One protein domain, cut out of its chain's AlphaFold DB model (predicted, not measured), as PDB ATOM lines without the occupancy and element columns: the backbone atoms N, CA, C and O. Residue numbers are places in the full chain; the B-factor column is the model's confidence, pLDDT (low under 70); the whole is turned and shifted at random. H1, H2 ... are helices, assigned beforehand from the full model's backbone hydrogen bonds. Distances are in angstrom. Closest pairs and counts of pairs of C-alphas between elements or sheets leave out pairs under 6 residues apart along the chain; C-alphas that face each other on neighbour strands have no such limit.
ATOM      1  N   LEU A  40     193.410 178.094 224.204       65.38
ATOM      2  CA  LEU A  40     194.516 178.843 223.602       65.38
ATOM      3  C   LEU A  40     195.827 178.066 223.818       65.38
ATOM      4  O   LEU A  40     196.150 177.689 224.937       65.38
ATOM      5  N   SER A  41     196.621 177.842 222.765       58.69
ATOM      6  CA  SER A  41     197.831 176.996 222.853       58.69
ATOM      7  C   SER A  41     198.915 177.522 223.810       58.69
ATOM      8  O   SER A  41     199.845 176.786 224.122       58.69
ATOM      9  N   ALA A  42     198.810 178.777 224.262       61.88
ATOM     10  CA  ALA A  42     199.626 179.320 225.350       61.88
ATOM     11  C   ALA A  42     199.231 178.755 226.729       61.88
ATOM     12  O   ALA A  42     200.088 178.600 227.588       61.88
ATOM     13  N   TYR A  43     197.953 178.421 226.908       66.69
ATOM     14  CA  TYR A  43     197.365 177.898 228.142       66.69
ATOM     15  C   TYR A  43     197.192 176.376 228.105       66.69
ATOM     16  O   TYR A  43     197.194 175.733 229.145       66.69
ATOM     17  N   ALA A  44     197.133 175.787 226.907       72.12
ATOM     18  CA  ALA A  44     197.076 174.344 226.711       72.12
ATOM     19  C   ALA A  44     198.231 173.850 225.811       72.12
ATOM     20  O   ALA A  44     198.033 173.516 224.633       72.12
ATOM     21  N   PRO A  45     199.481 173.871 226.317       71.06
ATOM     22  CA  PRO A  45     200.641 173.397 225.572       71.06
ATOM     23  C   PRO A  45     200.580 171.882 225.340       71.06
ATOM     24  O   PRO A  45     199.793 171.162 225.957       71.06
ATOM     25  N   ALA A  46     201.443 171.390 224.446       76.62
ATOM     26  CA  ALA A  46     201.554 169.958 224.204       76.62
ATOM     27  C   ALA A  46     202.078 169.242 225.460       76.62
ATOM     28  O   ALA A  46     203.200 169.510 225.891       76.62
ATOM     29  N   ILE A  47     201.282 168.336 226.027       77.81
ATOM     30  CA  ILE A  47     201.554 167.737 227.344       77.81
ATOM     31  C   ILE A  47     202.799 166.856 227.349       77.81
ATOM     32  O   ILE A  47     203.607 166.954 228.271       77.81
ATOM     33  N   THR A  48     203.046 166.121 226.266       78.88
ATOM     34  CA  THR A  48     204.227 165.255 226.092       78.88
ATOM     35  C   THR A  48     205.547 166.015 225.937       78.88
ATOM     36  O   THR A  48     206.612 165.403 225.893       78.88
ATOM     37  N   ALA A  49     205.523 167.354 225.875       74.62
ATOM     38  CA  ALA A  49     206.748 168.151 225.933       74.62
ATOM     39  C   ALA A  49     207.452 168.044 227.298       74.62
ATOM     40  O   ALA A  49     208.644 168.338 227.389       74.62
ATOM     41  N   ARG A  50     206.735 167.624 228.350       75.06
ATOM     42  CA  ARG A  50     207.309 167.328 229.665       75.06
ATOM     43  C   ARG A  50     207.627 165.838 229.775       75.06
ATOM     44  O   ARG A  50     206.792 164.996 229.467       75.06
ATOM     45  N   ALA A  51     208.830 165.511 230.252       78.12
ATOM     46  CA  ALA A  51     209.317 164.129 230.313       78.12
ATOM     47  C   ALA A  51     208.423 163.204 231.161       78.12
ATOM     48  O   ALA A  51     208.213 162.051 230.787       78.12
ATOM     49  N   HIS A  52     207.840 163.714 232.252       82.31
ATOM     50  CA  HIS A  52     206.922 162.954 233.111       82.31
ATOM     51  C   HIS A  52     205.555 162.668 232.463       82.31
ATOM     52  O   HIS A  52     204.842 161.796 232.936       82.31
ATOM     53  N   HIS A  53     205.214 163.325 231.349       86.19
ATOM     54  CA  HIS A  53     204.015 163.040 230.549       86.19
ATOM     55  C   HIS A  53     204.309 162.173 229.314       86.19
ATOM     56  O   HIS A  53     203.443 162.001 228.461       86.19
ATOM     57  N   SER A  54     205.529 161.646 229.165       79.00
ATOM     58  CA  SER A  54     205.938 160.909 227.956       79.00
ATOM     59  C   SER A  54     205.172 159.602 227.715       79.00
ATOM     60  O   SER A  54     205.161 159.120 226.584       79.00
ATOM     61  N   GLY A  55     204.538 159.050 228.753       77.19
ATOM     62  CA  GLY A  55     203.716 157.841 228.678       77.19
ATOM     63  C   GLY A  55     202.214 158.081 228.511       77.19
ATOM     64  O   GLY A  55     201.493 157.096 228.430       77.19
ATOM     65  N   ILE A  56     201.756 159.340 228.472       80.88
ATOM     66  CA  ILE A  56     200.330 159.670 228.338       80.88
ATOM     67  C   ILE A  56     199.895 159.515 226.874       80.88
ATOM     68  O   ILE A  56     200.535 160.067 225.973       80.88
ATOM     69  N   ASP A  57     198.788 158.812 226.644       77.19
ATOM     70  CA  ASP A  57     198.145 158.630 225.339       77.19
ATOM     71  C   ASP A  57     196.642 158.974 225.389       77.19
ATOM     72  O   ASP A  57     196.075 159.268 226.433       77.19
ATOM     73  N   ILE A  58     195.966 158.950 224.241       66.69
ATOM     74  CA  ILE A  58     194.558 159.333 224.068       66.69
ATOM     75  C   ILE A  58     193.564 158.458 224.837       66.69
ATOM     76  O   ILE A  58     192.398 158.821 224.965       66.69
ATOM     77  N   ILE A  59     194.013 157.296 225.312       66.50
ATOM     78  CA  ILE A  59     193.222 156.408 226.166       66.50
ATOM     79  C   ILE A  59     193.229 156.848 227.630       66.50
ATOM     80  O   ILE A  59     192.374 156.402 228.392       66.50
ATOM     81  N   ASP A  60     194.170 157.709 228.020       70.94
ATOM     82  CA  ASP A  60     194.202 158.293 229.348       70.94
ATOM     83  C   ASP A  60     193.109 159.362 229.420       70.94
ATOM     84  O   ASP A  60     193.221 160.444 228.843       70.94
ATOM     85  N   GLY A  61     191.999 159.010 230.070       79.19
ATOM     86  CA  GLY A  61     190.907 159.938 230.349       79.19
ATOM     87  C   GLY A  61     191.279 160.956 231.428       79.19
ATOM     88  O   GLY A  61     192.362 160.902 232.011       79.19
ATOM     89  N   ASP A  62     190.350 161.858 231.736       84.00
ATOM     90  CA  ASP A  62     190.569 162.936 232.712       84.00
ATOM     91  C   ASP A  62     190.956 162.403 234.101       84.00
ATOM     92  O   ASP A  62     191.847 162.952 234.748       84.00
ATOM     93  N   ASP A  63     190.399 161.257 234.503       84.81
ATOM     94  CA  ASP A  63     190.761 160.558 235.742       84.81
ATOM     95  C   ASP A  63     192.266 160.244 235.834       84.81
ATOM     96  O   ASP A  63     192.862 160.341 236.908       84.81
ATOM     97  N   SER A  64     192.919 159.910 234.712       86.19
ATOM     98  CA  SER A  64     194.366 159.665 234.685       86.19
ATOM     99  C   SER A  64     195.156 160.944 234.974       86.19
ATOM    100  O   SER A  64     196.166 160.886 235.678       86.19
ATOM    101  N   CYS A  65     194.697 162.094 234.470       87.75
ATOM    102  CA  CYS A  65     195.312 163.398 234.728       87.75
ATOM    103  C   CYS A  65     195.137 163.818 236.196       87.75
ATOM    104  O   CYS A  65     196.086 164.283 236.834       87.75
ATOM    105  N   MET A  66     193.951 163.584 236.759       91.00
ATOM    106  CA  MET A  66     193.615 163.947 238.139       91.00
ATOM    107  C   MET A  66     194.332 163.097 239.207       91.00
ATOM    108  O   MET A  66     194.270 163.419 240.388       91.00
ATOM    109  N   ASN A  67     195.088 162.057 238.829       89.94
ATOM    110  CA  ASN A  67     195.980 161.352 239.764       89.94
ATOM    111  C   ASN A  67     197.162 162.210 240.246       89.94
ATOM    112  O   ASN A  67     197.792 161.885 241.253       89.94
ATOM    113  N   CYS A  68     197.507 163.263 239.505       88.62
ATOM    114  CA  CYS A  68     198.575 164.195 239.871       88.62
ATOM    115  C   CYS A  68     198.062 165.628 240.000       88.62
ATOM    116  O   CYS A  68     198.572 166.385 240.820       88.62
ATOM    117  N   HIS A  69     197.070 166.000 239.195       90.81
ATOM    118  CA  HIS A  69     196.472 167.322 239.233       90.81
ATOM    119  C   HIS A  69     195.365 167.416 240.282       90.81
ATOM    120  O   HIS A  69     194.581 166.491 240.464       90.81
ATOM    121  N   GLU A  70     195.274 168.569 240.938       92.25
ATOM    122  CA  GLU A  70     194.220 168.882 241.898       92.25
ATOM    123  C   GLU A  70     193.366 170.055 241.398       92.25
ATOM    124  O   GLU A  70     193.857 170.925 240.682       92.25
ATOM    125  N   LEU A  71     192.085 170.083 241.777       92.81
ATOM    126  CA  LEU A  71     191.193 171.201 241.488       92.81
ATOM    127  C   LEU A  71     191.570 172.464 242.267       92.81
ATOM    128  O   LEU A  71     191.914 172.402 243.450       92.81
ATOM    129  N   GLU A  72     191.414 173.624 241.630       92.56
ATOM    130  CA  GLU A  72     191.576 174.924 242.287       92.56
ATOM    131  C   GLU A  72     190.623 175.087 243.475       92.56
ATOM    132  O   GLU A  72     191.051 175.539 244.539       92.56
ATOM    133  N   SER A  73     189.364 174.665 243.333       94.12
ATOM    134  CA  SER A  73     188.379 174.663 244.420       94.12
ATOM    135  C   SER A  73     188.825 173.813 245.612       94.12
ATOM    136  O   SER A  73     188.824 174.296 246.743       94.12
ATOM    137  N   SER A  74     189.289 172.585 245.364       94.81
ATOM    138  CA  SER A  74     189.790 171.672 246.400       94.81
ATOM    139  C   SER A  74     190.991 172.267 247.141       94.81
ATOM    140  O   SER A  74     191.048 172.241 248.374       94.81
ATOM    141  N   MET A  75     191.937 172.874 246.416       93.94
ATOM    142  CA  MET A  75     193.070 173.554 247.048       93.94
ATOM    143  C   MET A  75     192.619 174.779 247.855       93.94
ATOM    144  O   MET A  75     193.079 174.974 248.980       93.94
ATOM    145  N   ALA A  76     191.679 175.575 247.339       94.38
ATOM    146  CA  ALA A  76     191.132 176.722 248.058       94.38
ATOM    147  C   ALA A  76     190.443 176.305 249.368       94.38
ATOM    148  O   ALA A  76     190.641 176.951 250.399       94.38
ATOM    149  N   GLU A  77     189.690 175.202 249.363       96.88
ATOM    150  CA  GLU A  77     189.086 174.629 250.569       96.88
ATOM    151  C   GLU A  77     190.146 174.173 251.578       96.88
ATOM    152  O   GLU A  77     190.053 174.502 252.763       96.88
ATOM    153  N   LYS A  78     191.197 173.476 251.122       95.06
ATOM    154  CA  LYS A  78     192.326 173.081 251.978       95.06
ATOM    155  C   LYS A  78     192.994 174.296 252.611       95.06
ATOM    156  O   LYS A  78     193.172 174.321 253.827       95.06
ATOM    157  N   MET A  79     193.321 175.310 251.811       95.44
ATOM    158  CA  MET A  79     193.955 176.546 252.278       95.44
ATOM    159  C   MET A  79     193.070 177.305 253.270       95.44
ATOM    160  O   MET A  79     193.582 177.848 254.245       95.44
ATOM    161  N   ALA A  80     191.748 177.304 253.075       96.75
ATOM    162  CA  ALA A  80     190.799 177.923 254.001       96.75
ATOM    163  C   ALA A  80     190.754 177.230 255.377       96.75
ATOM    164  O   ALA A  80     190.360 177.854 256.363       96.75
ATOM    165  N   MET A  81     191.155 175.956 255.451       96.75
ATOM    166  CA  MET A  81     191.235 175.181 256.693       96.75
ATOM    167  C   MET A  81     192.624 175.202 257.348       96.75
ATOM    168  O   MET A  81     192.759 174.733 258.480       96.75
ATOM    169  N   MET A  82     193.654 175.718 256.672       97.31
ATOM    170  CA  MET A  82     194.999 175.831 257.242       97.31
ATOM    171  C   MET A  82     195.045 176.933 258.300       97.31
ATOM    172  O   MET A  82     194.458 178.005 258.137       97.31
ATOM    173  N   ASP A  83     195.790 176.704 259.381       97.88
ATOM    174  CA  ASP A  83     196.116 177.795 260.291       97.88
ATOM    175  C   ASP A  83     197.080 178.796 259.616       97.88
ATOM    176  O   ASP A  83     197.781 178.446 258.658       97.88
ATOM    177  N   PRO A  84     197.152 180.051 260.099       97.62
ATOM    178  CA  PRO A  84     197.935 181.091 259.434       97.62
ATOM    179  C   PRO A  84     199.430 180.780 259.283       97.62
ATOM    180  O   PRO A  84     200.048 181.244 258.322       97.62
ATOM    181  N   ALA A  85     200.028 180.024 260.212       96.50
ATOM    182  CA  ALA A  85     201.446 179.687 260.141       96.50
ATOM    183  C   ALA A  85     201.692 178.632 259.058       96.50
ATOM    184  O   ALA A  85     202.582 178.807 258.224       96.50
ATOM    185  N   THR A  86     200.859 177.588 259.013       96.44
ATOM    186  CA  THR A  86     200.914 176.575 257.952       96.44
ATOM    187  C   THR A  86     200.606 177.164 256.579       96.44
ATOM    188  O   THR A  86     201.324 176.859 255.630       96.44
ATOM    189  N   LEU A  87     199.615 178.053 256.461       95.56
ATOM    190  CA  LEU A  87     199.306 178.722 255.194       95.56
ATOM    191  C   LEU A  87     200.488 179.561 254.687       95.56
ATOM    192  O   LEU A  87     200.820 179.500 253.506       95.56
ATOM    193  N   SER A  88     201.145 180.319 255.570       94.62
ATOM    194  CA  SER A  88     202.302 181.145 255.193       94.62
ATOM    195  C   SER A  88     203.453 180.281 254.673       94.62
ATOM    196  O   SER A  88     203.994 180.556 253.606       94.62
ATOM    197  N   GLN A  89     203.767 179.188 255.376       93.31
ATOM    198  CA  GLN A  89     204.780 178.234 254.929       93.31
ATOM    199  C   GLN A  89     204.395 177.568 253.601       93.31
ATOM    200  O   GLN A  89     205.237 177.416 252.721       93.31
ATOM    201  N   HIS A  90     203.126 177.189 253.436       91.75
ATOM    202  CA  HIS A  90     202.636 176.591 252.199       91.75
ATOM    203  C   HIS A  90     202.835 177.537 251.005       91.75
ATOM    204  O   HIS A  90     203.417 177.132 249.999       91.75
ATOM    205  N   LEU A  91     202.447 178.808 251.139       90.75
ATOM    206  CA  LEU A  91     202.617 179.820 250.091       90.75
ATOM    207  C   LEU A  91     204.090 180.044 249.715       90.75
ATOM    208  O   LEU A  91     204.398 180.151 248.531       90.75
ATOM    209  N   GLU A  92     205.004 180.052 250.691       90.94
ATOM    210  CA  GLU A  92     206.449 180.135 250.424       90.94
ATOM    211  C   GLU A  92     206.957 178.926 249.622       90.94
ATOM    212  O   GLU A  92     207.802 179.066 248.737       90.94
ATOM    213  N   THR A  93     206.428 177.730 249.898       87.56
ATOM    214  CA  THR A  93     206.818 176.519 249.164       87.56
ATOM    215  C   THR A  93     206.221 176.451 247.758       87.56
ATOM    216  O   THR A  93     206.903 175.980 246.852       87.56
ATOM    217  N   MET A  94     205.010 176.980 247.541       82.12
ATOM    218  CA  MET A  94     204.338 176.958 246.232       82.12
ATOM    219  C   MET A  94     205.084 177.749 245.153       82.12
ATOM    220  O   MET A  94     205.042 177.376 243.987       82.12
ATOM    221  N   GLU A  95     205.778 178.834 245.511       72.94
ATOM    222  CA  GLU A  95     206.532 179.639 244.535       72.94
ATOM    223  C   GLU A  95     207.732 178.872 243.949       72.94
ATOM    224  O   GLU A  95     208.222 179.194 242.865       72.94
ATOM    225  N   THR A  96     208.197 177.836 244.652       74.50
ATOM    226  CA  THR A  96     209.404 177.081 244.296       74.50
ATOM    227  C   THR A  96     209.153 175.603 244.013       74.50
ATOM    228  O   THR A  96     210.097 174.906 243.640       74.50
ATOM    229  N   SER A  97     207.920 175.111 244.181       76.31
ATOM    230  CA  SER A  97     207.610 173.702 243.960       76.31
ATOM    231  C   SER A  97     207.402 173.388 242.478       76.31
ATOM    232  O   SER A  97     206.871 174.182 241.701       76.31
ATOM    233  N   ASP A  98     207.812 172.182 242.090       77.00
ATOM    234  CA  ASP A  98     207.502 171.581 240.788       77.00
ATOM    235  C   ASP A  98     206.126 170.882 240.804       77.00
ATOM    236  O   ASP A  98     205.894 169.944 240.031       77.00
ATOM    237  N   ASP A  99     205.221 171.295 241.699       82.06
ATOM    238  CA  ASP A  99     203.919 170.650 241.838       82.06
ATOM    239  C   ASP A  99     203.103 170.777 240.542       82.06
ATOM    240  O   ASP A  99     203.210 171.770 239.804       82.06
ATOM    241  N   PRO A 100     202.275 169.767 240.226       84.31
ATOM    242  CA  PRO A 100     201.376 169.847 239.090       84.31
ATOM    243  C   PRO A 100     200.477 171.090 239.202       84.31
ATOM    244  O   PRO A 100     199.922 171.352 240.269       84.31
ATOM    245  N   PRO A 101     200.301 171.856 238.109       85.06
ATOM    246  CA  PRO A 101     199.360 172.968 238.085       85.06
ATOM    247  C   PRO A 101     197.955 172.549 238.528       85.06
ATOM    248  O   PRO A 101     197.516 171.440 238.221       85.06
ATOM    249  N   LEU A 102     197.231 173.456 239.179       89.62
ATOM    250  CA  LEU A 102     195.833 173.223 239.530       89.62
ATOM    251  C   LEU A 102     194.941 173.232 238.278       89.62
ATOM    252  O   LEU A 102     195.230 173.912 237.291       89.62
ATOM    253  N   VAL A 103     193.861 172.459 238.330       89.44
ATOM    254  CA  VAL A 103     192.843 172.351 237.282       89.44
ATOM    255  C   VAL A 103     191.622 173.165 237.691       89.44
ATOM    256  O   VAL A 103     191.170 173.118 238.831       89.44
ATOM    257  N   GLN A 104     191.080 173.930 236.754       87.62
ATOM    258  CA  GLN A 104     189.864 174.707 236.971       87.62
ATOM    259  C   GLN A 104     188.635 173.791 236.946       87.62
ATOM    260  O   GLN A 104     188.542 172.932 236.072       87.62
ATOM    261  N   ASP A 105     187.657 174.012 237.827       87.44
ATOM    262  CA  ASP A 105     186.456 173.166 237.944       87.44
ATOM    263  C   ASP A 105     185.694 173.003 236.622       87.44
ATOM    264  O   ASP A 105     185.319 171.895 236.241       87.44
ATOM    265  N   TRP A 106     185.555 174.092 235.860       83.69
ATOM    266  CA  TRP A 106     184.848 174.073 234.577       83.69
ATOM    267  C   TRP A 106     185.473 173.109 233.557       83.69
ATOM    268  O   TRP A 106     184.777 172.658 232.653       83.69
ATOM    269  N   MET A 107     186.763 172.769 233.687       82.00
ATOM    270  CA  MET A 107     187.429 171.826 232.782       82.00
ATOM    271  C   MET A 107     186.933 170.387 232.960       82.00
ATOM    272  O   MET A 107     187.034 169.613 232.016       82.00
ATOM    273  N   LEU A 108     186.404 170.029 234.136       84.25
ATOM    274  CA  LEU A 108     185.794 168.715 234.378       84.25
ATOM    275  C   LEU A 108     184.278 168.712 234.133       84.25
ATOM    276  O   LEU A 108     183.684 167.654 233.941       84.25
ATOM    277  N   GLU A 109     183.641 169.883 234.170       80.12
ATOM    278  CA  GLU A 109     182.198 170.031 233.938       80.12
ATOM    279  C   GLU A 109     181.836 170.123 232.450       80.12
ATOM    280  O   GLU A 109     180.696 169.854 232.064       80.12
ATOM    281  N   GLU A 110     182.781 170.527 231.604       71.94
ATOM    282  CA  GLU A 110     182.580 170.576 230.163       71.94
ATOM    283  C   GLU A 110     182.805 169.212 229.499       71.94
ATOM    284  O   GLU A 110     183.732 168.484 229.830       71.94
ATOM    285  N   ASP A 111     182.055 168.923 228.428       66.06
ATOM    286  CA  ASP A 111     182.253 167.726 227.584       66.06
ATOM    287  C   ASP A 111     183.648 167.662 226.910       66.06
ATOM    288  O   ASP A 111     183.984 166.711 226.197       66.06
ATOM    289  N   ARG A 112     184.454 168.718 227.061       71.75
ATOM    290  CA  ARG A 112     185.806 168.833 226.523       71.75
ATOM    291  C   ARG A 112     186.782 168.245 227.538       71.75
ATOM    292  O   ARG A 112     187.136 168.921 228.491       71.75
ATOM    293  N   SER A 113     187.272 167.035 227.278       77.56
ATOM    294  CA  SER A 113     188.319 166.424 228.107       77.56
ATOM    295  C   SER A 113     189.580 167.294 228.197       77.56
ATOM    296  O   SER A 113     189.848 168.132 227.326       77.56
ATOM    297  N   CYS A 114     190.437 167.028 229.182       83.31
ATOM    298  CA  CYS A 114     191.771 167.618 229.312       83.31
ATOM    299  C   CYS A 114     192.530 167.551 227.979       83.31
ATOM    300  O   CYS A 114     193.150 168.523 227.546       83.31
ATOM    301  N   LEU A 115     192.414 166.422 227.272       80.19
ATOM    302  CA  LEU A 115     193.039 166.179 225.970       80.19
ATOM    303  C   LEU A 115     192.409 166.970 224.809       80.19
ATOM    304  O   LEU A 115     193.048 167.150 223.769       80.19
ATOM    305  N   ALA A 116     191.179 167.469 224.958       77.38
ATOM    306  CA  ALA A 116     190.569 168.374 223.987       77.38
ATOM    307  C   ALA A 116     191.274 169.739 223.979       77.38
ATOM    308  O   ALA A 116     191.435 170.348 222.916       77.38
ATOM    309  N   CYS A 117     191.751 170.196 225.142       78.38
ATOM    310  CA  CYS A 117     192.585 171.387 225.232       78.38
ATOM    311  C   CYS A 117     194.076 171.079 225.038       78.38
ATOM    312  O   CYS A 117     194.765 171.779 224.290       78.38
ATOM    313  N   HIS A 118     194.582 170.021 225.667       80.81
ATOM    314  CA  HIS A 118     195.992 169.658 225.674       80.81
ATOM    315  C   HIS A 118     196.357 168.696 224.542       80.81
ATOM    316  O   HIS A 118     195.954 167.538 224.503       80.81
TER     317      HIS A 118
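What this domain is: This is residues 40 to 118 of the 128 residues of an uncharacterized protein of Nannocystis exedens (UniProt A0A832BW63). Helices H2 and H3 make a V at one end, open toward a loose cluster of loops with short helices H1, H4 and H5. Printed are 79 residues with five named helices, H1 to H5 in order, and no named strand: all helix, with 33 residues in named elements. The whole is loose, radius of gyration of the C-alphas 14.5 A, spanning 42 by 28 by 23 A.

Where its parts are: Start at C-alpha 40 (194.516, 178.843, 223.602); residues 40 to 61 hold no named element. H1 is residues 62 to 65. From C-alpha 72 (191.576, 174.924, 242.287) H2 runs 14.4 A to residue 81. H3, residues 84 to 94, spans 15.2 A. H4 is residues 106 to 109, and H5 residues 114 to 117.

How they stand to each other: H1 and H5 only just touch, with 3 pairs of C-alphas within 8 A, the closest Asp 62 and Cys 114 at 5.9 A. H4 is close to H5 but not clearly touching; their closest C-alphas, Met 107 and Cys 114, are 7.0 A apart. H2 and H3 are close but not clearly touching, closest at C-alphas 79 and 87, 6.5 A; they run opposite ways at a shallow tilt of 34 degrees, only just short of steep. In H2 and H3 every O i to N i+4 pair is within hydrogen-bond range; H1, H4 and H5 are too short for one.

The domain as a whole: C-alphas 59 and 85 are farthest apart, 42.0 A. The printed part has no cut. The link from H3 to H4 is long. Residues 40 to 43, 58 to 59 and 111 have pLDDT under 70.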